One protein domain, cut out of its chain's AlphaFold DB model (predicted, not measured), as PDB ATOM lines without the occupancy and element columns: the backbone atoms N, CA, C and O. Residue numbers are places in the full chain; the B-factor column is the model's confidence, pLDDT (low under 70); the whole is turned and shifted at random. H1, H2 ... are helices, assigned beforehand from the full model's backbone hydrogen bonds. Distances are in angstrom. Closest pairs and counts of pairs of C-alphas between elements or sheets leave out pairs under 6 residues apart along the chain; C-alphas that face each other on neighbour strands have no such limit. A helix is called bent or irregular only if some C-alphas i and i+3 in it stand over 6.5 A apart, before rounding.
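What this domain is: This is residues 2 to 67 of the 253 residues of the protein "Hypothetical protein" of Neobodo designis (UniProt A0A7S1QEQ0). Two helices, H1 and H3, cross near their middles as an X, almost at a right angle, and the short helix H2 packs at the first end of H3. Before H1, residues 2 to 11 make a small loop in which residues 2 to 3 pair with residues 9 to 10, antiparallel, a pairing too short to be named. You will read 66 printed residues with three named helices, in the order H1, H2, H3, and no named strand; the class is all helix, with 40 residues in the helices. The whole is compact, with a radius of gyration of the C-alphas of 11.8 A, and its C-alphas span 32 by 25 by 16 A.

Where its parts are: Start at C-alpha 2, at (239.113, 112.681, 255.636), and pass the loop to Pro 12. There, at (239.115, 121.732, 259.930), H1 begins; it takes residues 12 to 30 and is 26.9 A long from first to last C-alpha. Look near its beginning: H1 is irregular, but only just, with C-alphas 13 and 16 6.8 A apart. Go on to Asn 37, where H2 begins, residues 37 to 43; it is neither bent nor irregular, but only just, with C-alphas 39 and 42 6.4 A apart. From Leu 48, H3 takes residues 48 to 61, 19.8 A long, and ends with C-alpha 61 at (231.204, 105.164, 267.911).

How they stand to each other: Begin at Thr 21 of H1 and Glu 55 of H3, whose C-alphas are the closest of the two helices at 5.7 A. H1 and H3 touch, H1 with residues 18 to 25 alone, and their lines are about perpendicular at 77 degrees. Next look at Ala 41 and Leu 48, the closest C-alphas of H2 and H3 at 5.3 A. H2 and H3 touch, H3 with residues 48 to 52 alone, and are about perpendicular at 73 degrees. H1 and H2 are close but not clearly touching, the closest C-alphas being those of Gln 24 and Met 40 at 7.6 A. These two run opposite ways at a steep tilt of 39 degrees. In H3 every O i to N i+4 pair is within hydrogen-bond range; in H1 13 of 15 are, and in H2 1 of 3, beside 2 of 4 O i to N i+3 pairs.

The domain as a whole: The two C-alphas farthest apart are those of Tyr 2 and Asp 32, at 32.9 A. The printed part has no cut. The link from H1 to H2 is short, that from H2 to H3 tight, and neither is long. In the B-factor column you will find a mean pLDDT of 89.4 for the printed part, with low confidence, under 70, at residues 2 to 9 of this predicted model.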
ATOM      1  N   TYR A   2     238.810 113.788 254.713       38.94
ATOM      2  CA  TYR A   2     239.113 112.681 255.636       38.94
ATOM      3  C   TYR A   2     237.810 112.057 256.135       38.94
ATOM      4  O   TYR A   2     237.064 112.716 256.856       38.94
ATOM      5  N   ALA A   3     237.507 110.828 255.729       40.28
ATOM      6  CA  ALA A   3     236.381 110.081 256.274       40.28
ATOM      7  C   ALA A   3     236.889 109.213 257.428       40.28
ATOM      8  O   ALA A   3     237.752 108.358 257.237       40.28
ATOM      9  N   VAL A   4     236.375 109.461 258.631       49.28
ATOM     10  CA  VAL A   4     236.483 108.503 259.737       49.28
ATOM     11  C   VAL A   4     235.503 107.368 259.436       49.28
ATOM     12  O   VAL A   4     234.487 107.602 258.780       49.28
ATOM     13  N   ALA A   5     235.775 106.148 259.911       48.78
ATOM     14  CA  ALA A   5     234.886 104.990 259.732       48.78
ATOM     15  C   ALA A   5     233.421 105.256 260.163       48.78
ATOM     16  O   ALA A   5     232.507 104.584 259.703       48.78
ATOM     17  N   SER A   6     233.185 106.308 260.955       54.16
ATOM     18  CA  SER A   6     231.873 106.855 261.317       54.16
ATOM     19  C   SER A   6     231.091 107.519 260.168       54.16
ATOM     20  O   SER A   6     229.998 108.038 260.391       54.16
ATOM     21  N   GLY A   7     231.635 107.581 258.945       55.12
ATOM     22  CA  GLY A   7     230.971 108.155 257.767       55.12
ATOM     23  C   GLY A   7     230.848 109.686 257.775       55.12
ATOM     24  O   GLY A   7     230.399 110.278 256.792       55.12
ATOM     25  N   ARG A   8     231.275 110.361 258.850       60.66
ATOM     26  CA  ARG A   8     231.334 111.826 258.930       60.66
ATOM     27  C   ARG A   8     232.725 112.316 258.544       60.66
ATOM     28  O   ARG A   8     233.738 111.877 259.084       60.66
ATOM     29  N   GLY A   9     232.764 113.249 257.595       68.12
ATOM     30  CA  GLY A   9     234.005 113.886 257.176       68.12
ATOM     31  C   GLY A   9     234.593 114.733 258.303       68.12
ATOM     32  O   GLY A   9     233.912 115.612 258.831       68.12
ATOM     33  N   VAL A  10     235.858 114.510 258.650       77.94
ATOM     34  CA  VAL A  10     236.605 115.409 259.530       77.94
ATOM     35  C   VAL A  10     236.907 116.673 258.739       77.94
ATOM     36  O   VAL A  10     237.616 116.653 257.730       77.94
ATOM     37  N   THR A  11     236.326 117.779 259.188       83.69
ATOM     38  CA  THR A  11     236.587 119.115 258.654       83.69
ATOM     39  C   THR A  11     237.548 119.864 259.577       83.69
ATOM     40  O   THR A  11     237.583 119.572 260.777       83.69
ATOM     41  N   PRO A  12     238.286 120.874 259.078       82.38
ATOM     42  CA  PRO A  12     239.115 121.732 259.930       82.38
ATOM     43  C   PRO A  12     238.330 122.367 261.089       82.38
ATOM     44  O   PRO A  12     238.867 122.550 262.176       82.38
ATOM     45  N   LEU A  13     237.036 122.637 260.883       80.19
ATOM     46  CA  LEU A  13     236.153 123.228 261.889       80.19
ATOM     47  C   LEU A  13     235.760 122.235 262.999       80.19
ATOM     48  O   LEU A  13     235.544 122.629 264.142       80.19
ATOM     49  N   THR A  14     235.674 120.941 262.680       86.88
ATOM     50  CA  THR A  14     235.290 119.884 263.633       86.88
ATOM     51  C   THR A  14     236.491 119.206 264.290       86.88
ATOM     52  O   THR A  14     236.328 118.541 265.310       86.88
ATOM     53  N   MET A  15     237.692 119.368 263.726       90.75
ATOM     54  CA  MET A  15     238.910 118.690 264.179       90.75
ATOM     55  C   MET A  15     239.284 119.051 265.618       90.75
ATOM     56  O   MET A  15     239.614 118.163 266.395       90.75
ATOM     57  N   HIS A  16     239.171 120.330 265.991       94.06
ATOM     58  CA  HIS A  16     239.444 120.792 267.357       94.06
ATOM     59  C   HIS A  16     238.549 120.097 268.390       94.06
ATOM     60  O   HIS A  16     239.036 119.571 269.387       94.06
ATOM     61  N   ARG A  17     237.240 120.045 268.114       94.31
ATOM     62  CA  ARG A  17     236.250 119.419 269.000       94.31
ATOM     63  C   ARG A  17     236.513 117.927 269.141       94.31
ATOM     64  O   ARG A  17     236.591 117.431 270.256       94.31
ATOM     65  N   LEU A  18     236.733 117.245 268.015       93.69
ATOM     66  CA  LEU A  18     237.075 115.826 267.999       93.69
ATOM     67  C   LEU A  18     238.346 115.547 268.814       93.69
ATOM     68  O   LEU A  18     238.341 114.661 269.661       93.69
ATOM     69  N   LEU A  19     239.413 116.324 268.601       95.12
ATOM     70  CA  LEU A  19     240.682 116.149 269.304       95.12
ATOM     71  C   LEU A  19     240.525 116.343 270.817       95.12
ATOM     72  O   LEU A  19     241.006 115.518 271.591       95.12
ATOM     73  N   ALA A  20     239.834 117.403 271.240       95.94
ATOM     74  CA  ALA A  20     239.584 117.669 272.653       95.94
ATOM     75  C   ALA A  20     238.792 116.530 273.318       95.94
ATOM     76  O   ALA A  20     239.143 116.100 274.418       95.94
ATOM     77  N   THR A  21     237.773 116.000 272.636       96.56
ATOM     78  CA  THR A  21     237.000 114.851 273.115       96.56
ATOM     79  C   THR A  21     237.854 113.582 273.199       96.56
ATOM     80  O   THR A  21     237.808 112.901 274.220       96.56
ATOM     81  N   CYS A  22     238.683 113.290 272.189       96.25
ATOM     82  CA  CYS A  22     239.591 112.137 272.210       96.25
ATOM     83  C   CYS A  22     240.593 112.210 273.369       96.25
ATOM     84  O   CYS A  22     240.811 111.211 274.052       96.25
ATOM     85  N   ILE A  23     241.179 113.387 273.619       96.00
ATOM     86  CA  ILE A  23     242.094 113.596 274.749       96.00
ATOM     87  C   ILE A  23     241.361 113.338 276.067       96.00
ATOM     88  O   ILE A  23     241.877 112.628 276.927       96.00
ATOM     89  N   GLN A  24     240.150 113.876 276.223       97.06
ATOM     90  CA  GLN A  24     239.376 113.726 277.451       97.06
ATOM     91  C   GLN A  24     238.984 112.269 277.726       97.06
ATOM     92  O   GLN A  24     239.221 111.773 278.830       97.06
ATOM     93  N   ALA A  25     238.435 111.579 276.724       97.06
ATOM     94  CA  ALA A  25     238.059 110.173 276.833       97.06
ATOM     95  C   ALA A  25     239.290 109.287 277.089       97.06
ATOM     96  O   ALA A  25     239.272 108.439 277.981       97.06
ATOM     97  N   GLY A  26     240.388 109.540 276.367       96.12
ATOM     98  CA  GLY A  26     241.648 108.820 276.530       96.12
ATOM     99  C   GLY A  26     242.234 108.974 277.932       96.12
ATOM    100  O   GLY A  26     242.556 107.973 278.564       96.12
ATOM    101  N   MET A  27     242.291 110.199 278.469       96.38
ATOM    102  CA  MET A  27     242.782 110.439 279.833       96.38
ATOM    103  C   MET A  27     241.978 109.671 280.884       96.38
ATOM    104  O   MET A  27     242.581 109.097 281.789       96.38
ATOM    105  N   LYS A  28     240.643 109.646 280.775       96.75
ATOM    106  CA  LYS A  28     239.786 108.879 281.694       96.75
ATOM    107  C   LYS A  28     239.987 107.374 281.568       96.75
ATOM    108  O   LYS A  28     239.916 106.675 282.571       96.75
ATOM    109  N   ALA A  29     240.217 106.885 280.354       96.31
ATOM    110  CA  ALA A  29     240.421 105.465 280.104       96.31
ATOM    111  C   ALA A  29     241.804 104.976 280.562       96.31
ATOM    112  O   ALA A  29     241.933 103.831 280.983       96.31
ATOM    113  N   SER A  30     242.836 105.823 280.474       95.12
ATOM    114  CA  SER A  30     244.229 105.419 280.698       95.12
ATOM    115  C   SER A  30     244.819 105.836 282.047       95.12
ATOM    116  O   SER A  30     245.925 105.404 282.365       95.12
ATOM    117  N   SER A  31     244.160 106.719 282.804       93.88
ATOM    118  CA  SER A  31     244.763 107.367 283.977       93.88
ATOM    119  C   SER A  31     243.890 107.227 285.221       93.88
ATOM    120  O   SER A  31     242.727 107.623 285.213       93.88
ATOM    121  N   ASP A  32     244.485 106.793 286.337       95.06
ATOM    122  CA  ASP A  32     243.801 106.709 287.642       95.06
ATOM    123  C   ASP A  32     243.340 108.081 288.161       95.06
ATOM    124  O   ASP A  32     242.405 108.199 288.955       95.06
ATOM    125  N   ARG A  33     244.017 109.149 287.723       95.00
ATOM    126  CA  ARG A  33     243.663 110.539 288.007       95.00
ATOM    127  C   ARG A  33     243.294 111.230 286.707       95.00
ATOM    128  O   ARG A  33     244.142 111.392 285.834       95.00
ATOM    129  N   PHE A  34     242.059 111.702 286.618       96.00
ATOM    130  CA  PHE A  34     241.555 112.408 285.447       96.00
ATOM    131  C   PHE A  34     240.853 113.709 285.837       96.00
ATOM    132  O   PHE A  34     240.362 113.887 286.955       96.00
ATOM    133  N   VAL A  35     240.806 114.641 284.890       95.81
ATOM    134  CA  VAL A  35     240.147 115.936 285.062       95.81
ATOM    135  C   VAL A  35     238.660 115.790 284.732       95.81
ATOM    136  O   VAL A  35     238.295 115.223 283.705       95.81
ATOM    137  N   LYS A  36     237.773 116.307 285.591       97.44
ATOM    138  CA  LYS A  36     236.320 116.293 285.337       97.44
ATOM    139  C   LYS A  36     235.962 117.163 284.124       97.44
ATOM    140  O   LYS A  36     236.560 118.219 283.921       97.44
ATOM    141  N   ASN A  37     234.910 116.786 283.392       97.12
ATOM    142  CA  ASN A  37     234.461 117.500 282.185       97.12
ATOM    143  C   ASN A  37     234.163 118.983 282.432       97.12
ATOM    144  O   ASN A  37     234.444 119.805 281.568       97.12
ATOM    145  N   ILE A  38     233.672 119.338 283.627       98.25
ATOM    146  CA  ILE A  38     233.408 120.734 284.010       98.25
ATOM    147  C   ILE A  38     234.651 121.630 283.905       98.25
ATOM    148  O   ILE A  38     234.529 122.800 283.563       98.25
ATOM    149  N   TYR A  39     235.843 121.081 284.143       97.75
ATOM    150  CA  TYR A  39     237.096 121.830 284.048       97.75
ATOM    151  C   TYR A  39     237.699 121.787 282.640       97.75
ATOM    152  O   TYR A  39     238.391 122.720 282.246       97.75
ATOM    153  N   MET A  40     237.423 120.735 281.866       97.56
ATOM    154  CA  MET A  40     237.964 120.571 280.510       97.56
ATOM    155  C   MET A  40     237.148 121.298 279.442       97.56
ATOM    156  O   MET A  40     237.726 121.804 278.485       97.56
ATOM    157  N   ALA A  41     235.831 121.422 279.624       97.12
ATOM    158  CA  ALA A  41     234.944 122.153 278.722       97.12
ATOM    159  C   ALA A  41     235.423 123.592 278.414       97.12
ATOM    160  O   ALA A  41     235.604 123.901 277.233       97.12
ATOM    161  N   PRO A  42     235.739 124.454 279.409       97.56
ATOM    162  CA  PRO A  42     236.226 125.805 279.126       97.56
ATOM    163  C   PRO A  42     237.609 125.823 278.458       97.56
ATOM    164  O   PRO A  42     237.848 126.672 277.604       97.56
ATOM    165  N   ILE A  43     238.501 124.876 278.782       96.06
ATOM    166  CA  ILE A  43     239.823 124.755 278.135       96.06
ATOM    167  C   ILE A  43     239.660 124.412 276.653       96.06
ATOM    168  O   ILE A  43     240.368 124.942 275.798       96.06
ATOM    169  N   ALA A  44     238.696 123.550 276.345       95.00
ATOM    170  CA  ALA A  44     238.376 123.156 274.987       95.00
ATOM    171  C   ALA A  44     237.517 124.192 274.234       95.00
ATOM    172  O   ALA A  44     237.252 123.998 273.047       95.00
ATOM    173  N   GLY A  45     237.077 125.278 274.882       96.19
ATOM    174  CA  GLY A  45     236.188 126.275 274.277       96.19
ATOM    175  C   GLY A  45     234.801 125.719 273.934       96.19
ATOM    176  O   GLY A  45     234.196 126.145 272.951       96.19
ATOM    177  N   MET A  46     234.319 124.740 274.705       96.94
ATOM    178  CA  MET A  46     233.023 124.084 274.522       96.94
ATOM    179  C   MET A  46     232.151 124.253 275.765       96.94
ATOM    180  O   MET A  46     232.645 124.462 276.875       96.94
ATOM    181  N   SER A  47     230.837 124.137 275.592       97.62
ATOM    182  CA  SER A  47     229.938 124.048 276.746       97.62
ATOM    183  C   SER A  47     230.032 122.661 277.403       97.62
ATOM    184  O   SER A  47     230.357 121.671 276.747       97.62
ATOM    185  N   LEU A  48     229.739 122.559 278.704       98.06
ATOM    186  CA  LEU A  48     229.742 121.266 279.406       98.06
ATOM    187  C   LEU A  48     228.781 120.232 278.774       98.06
ATOM    188  O   LEU A  48     229.216 119.101 278.560       98.06
ATOM    189  N   PRO A  49     227.519 120.573 278.430       98.12
ATOM    190  CA  PRO A  49     226.611 119.619 277.789       98.12
ATOM    191  C   PRO A  49     227.124 119.139 276.429       98.12
ATOM    192  O   PRO A  49     226.996 117.965 276.100       98.12
ATOM    193  N   GLU A  50     227.746 120.032 275.661       96.69
ATOM    194  CA  GLU A  50     228.341 119.705 274.367       96.69
ATOM    195  C   GLU A  50     229.527 118.746 274.504       96.69
ATOM    196  O   GLU A  50     229.597 117.768 273.765       96.69
ATOM    197  N   LEU A  51     230.425 118.976 275.469       97.31
ATOM    198  CA  LEU A  51     231.540 118.060 275.718       97.31
ATOM    199  C   LEU A  51     231.042 116.680 276.172       97.31
ATOM    200  O   LEU A  51     231.552 115.673 275.687       97.31
ATOM    201  N   ASN A  52     230.041 116.630 277.057       98.12
ATOM    202  CA  ASN A  52     229.438 115.370 277.503       98.12
ATOM    203  C   ASN A  52     228.806 114.606 276.329       98.12
ATOM    204  O   ASN A  52     229.069 113.419 276.170       98.12
ATOM    205  N   TYR A  53     228.031 115.298 275.488       97.44
ATOM    206  CA  TYR A  53     227.410 114.708 274.301       97.44
ATOM    207  C   TYR A  53     228.452 114.159 273.320       97.44
ATOM    208  O   TYR A  53     228.310 113.048 272.820       97.44
ATOM    209  N   LEU A  54     229.515 114.923 273.046       96.31
ATOM    210  CA  LEU A  54     230.575 114.480 272.142       96.31
ATOM    211  C   LEU A  54     231.358 113.295 272.710       96.31
ATOM    212  O   LEU A  54     231.750 112.423 271.942       96.31
ATOM    213  N   GLU A  55     231.602 113.269 274.020       97.25
ATOM    214  CA  GLU A  55     232.280 112.154 274.684       97.25
ATOM    215  C   GLU A  55     231.453 110.870 274.611       97.25
ATOM    216  O   GLU A  55     231.980 109.844 274.191       97.25
ATOM    217  N   GLU A  56     230.166 110.935 274.954       96.94
ATOM    218  CA  GLU A  56     229.242 109.804 274.826       96.94
ATOM    219  C   GLU A  56     229.170 109.315 273.376       96.94
ATOM    220  O   GLU A  56     229.365 108.132 273.112       96.94
ATOM    221  N   TRP A  57     228.990 110.238 272.428       95.00
ATOM    222  CA  TRP A  57     228.944 109.916 271.004       95.00
ATOM    223  C   TRP A  57     230.239 109.262 270.503       95.00
ATOM    224  O   TRP A  57     230.190 108.330 269.703       95.00
ATOM    225  N   LEU A  58     231.403 109.742 270.954       94.81
ATOM    226  CA  LEU A  58     232.692 109.155 270.590       94.81
ATOM    227  C   LEU A  58     232.828 107.738 271.148       94.81
ATOM    228  O   LEU A  58     233.282 106.860 270.421       94.81
ATOM    229  N   LEU A  59     232.466 107.531 272.417       95.69
ATOM    230  CA  LEU A  59     232.551 106.229 273.076       95.69
ATOM    231  C   LEU A  59     231.626 105.205 272.417       95.69
ATOM    232  O   LEU A  59     232.066 104.090 272.155       95.69
ATOM    233  N   ASP A  60     230.401 105.604 272.086       95.31
ATOM    234  CA  ASP A  60     229.457 104.779 271.329       95.31
ATOM    235  C   ASP A  60     230.025 104.414 269.946       95.31
ATOM    236  O   ASP A  60     230.058 103.248 269.564       95.31
ATOM    237  N   ALA A  61     230.612 105.384 269.233       90.50
ATOM    238  CA  ALA A  61     231.204 105.164 267.911       90.50
ATOM    239  C   ALA A  61     232.435 104.232 267.896       90.50
ATOM    240  O   ALA A  61     232.828 103.777 266.819       90.50
ATOM    241  N   ILE A  62     233.067 103.983 269.048       91.56
ATOM    242  CA  ILE A  62     234.204 103.057 269.190       91.56
ATOM    243  C   ILE A  62     233.845 101.804 269.996       91.56
ATOM    244  O   ILE A  62     234.748 101.122 270.486       91.56
ATOM    245  N   ASP A  63     232.554 101.516 270.181       94.62
ATOM    246  CA  ASP A  63     232.058 100.389 270.980       94.62
ATOM    247  C   ASP A  63     232.669 100.355 272.395       94.62
ATOM    248  O   ASP A  63     233.036  99.304 272.926       94.62
ATOM    249  N   PHE A  64     232.862 101.534 272.990       94.69
ATOM    250  CA  PHE A  64     233.514 101.745 274.285       94.69
ATOM    251  C   PHE A  64     234.945 101.167 274.389       94.69
ATOM    252  O   PHE A  64     235.505 101.075 275.486       94.69
ATOM    253  N   ARG A  65     235.605 100.844 273.265       94.06
ATOM    254  CA  ARG A  65     237.005 100.378 273.209       94.06
ATOM    255  C   ARG A  65     237.994 101.547 273.278       94.06
ATOM    256  O   ARG A  65     238.747 101.805 272.344       94.06
ATOM    257  N   ALA A  66     238.000 102.268 274.399       92.69
ATOM    258  CA  ALA A  66     238.838 103.459 274.579       92.69
ATOM    259  C   ALA A  66     240.325 103.159 274.869       92.69
ATOM    260  O   ALA A  66     241.172 104.029 274.666       92.69
ATOM    261  N   ILE A  67     240.655 101.953 275.348       93.12
ATOM    262  CA  ILE A  67     242.040 101.544 275.631       93.12
ATOM    263  C   ILE A  67     242.602 100.826 274.399       93.12
ATOM    264  O   ILE A  67     242.116  99.739 274.069       93.12
TER     265      ILE A  67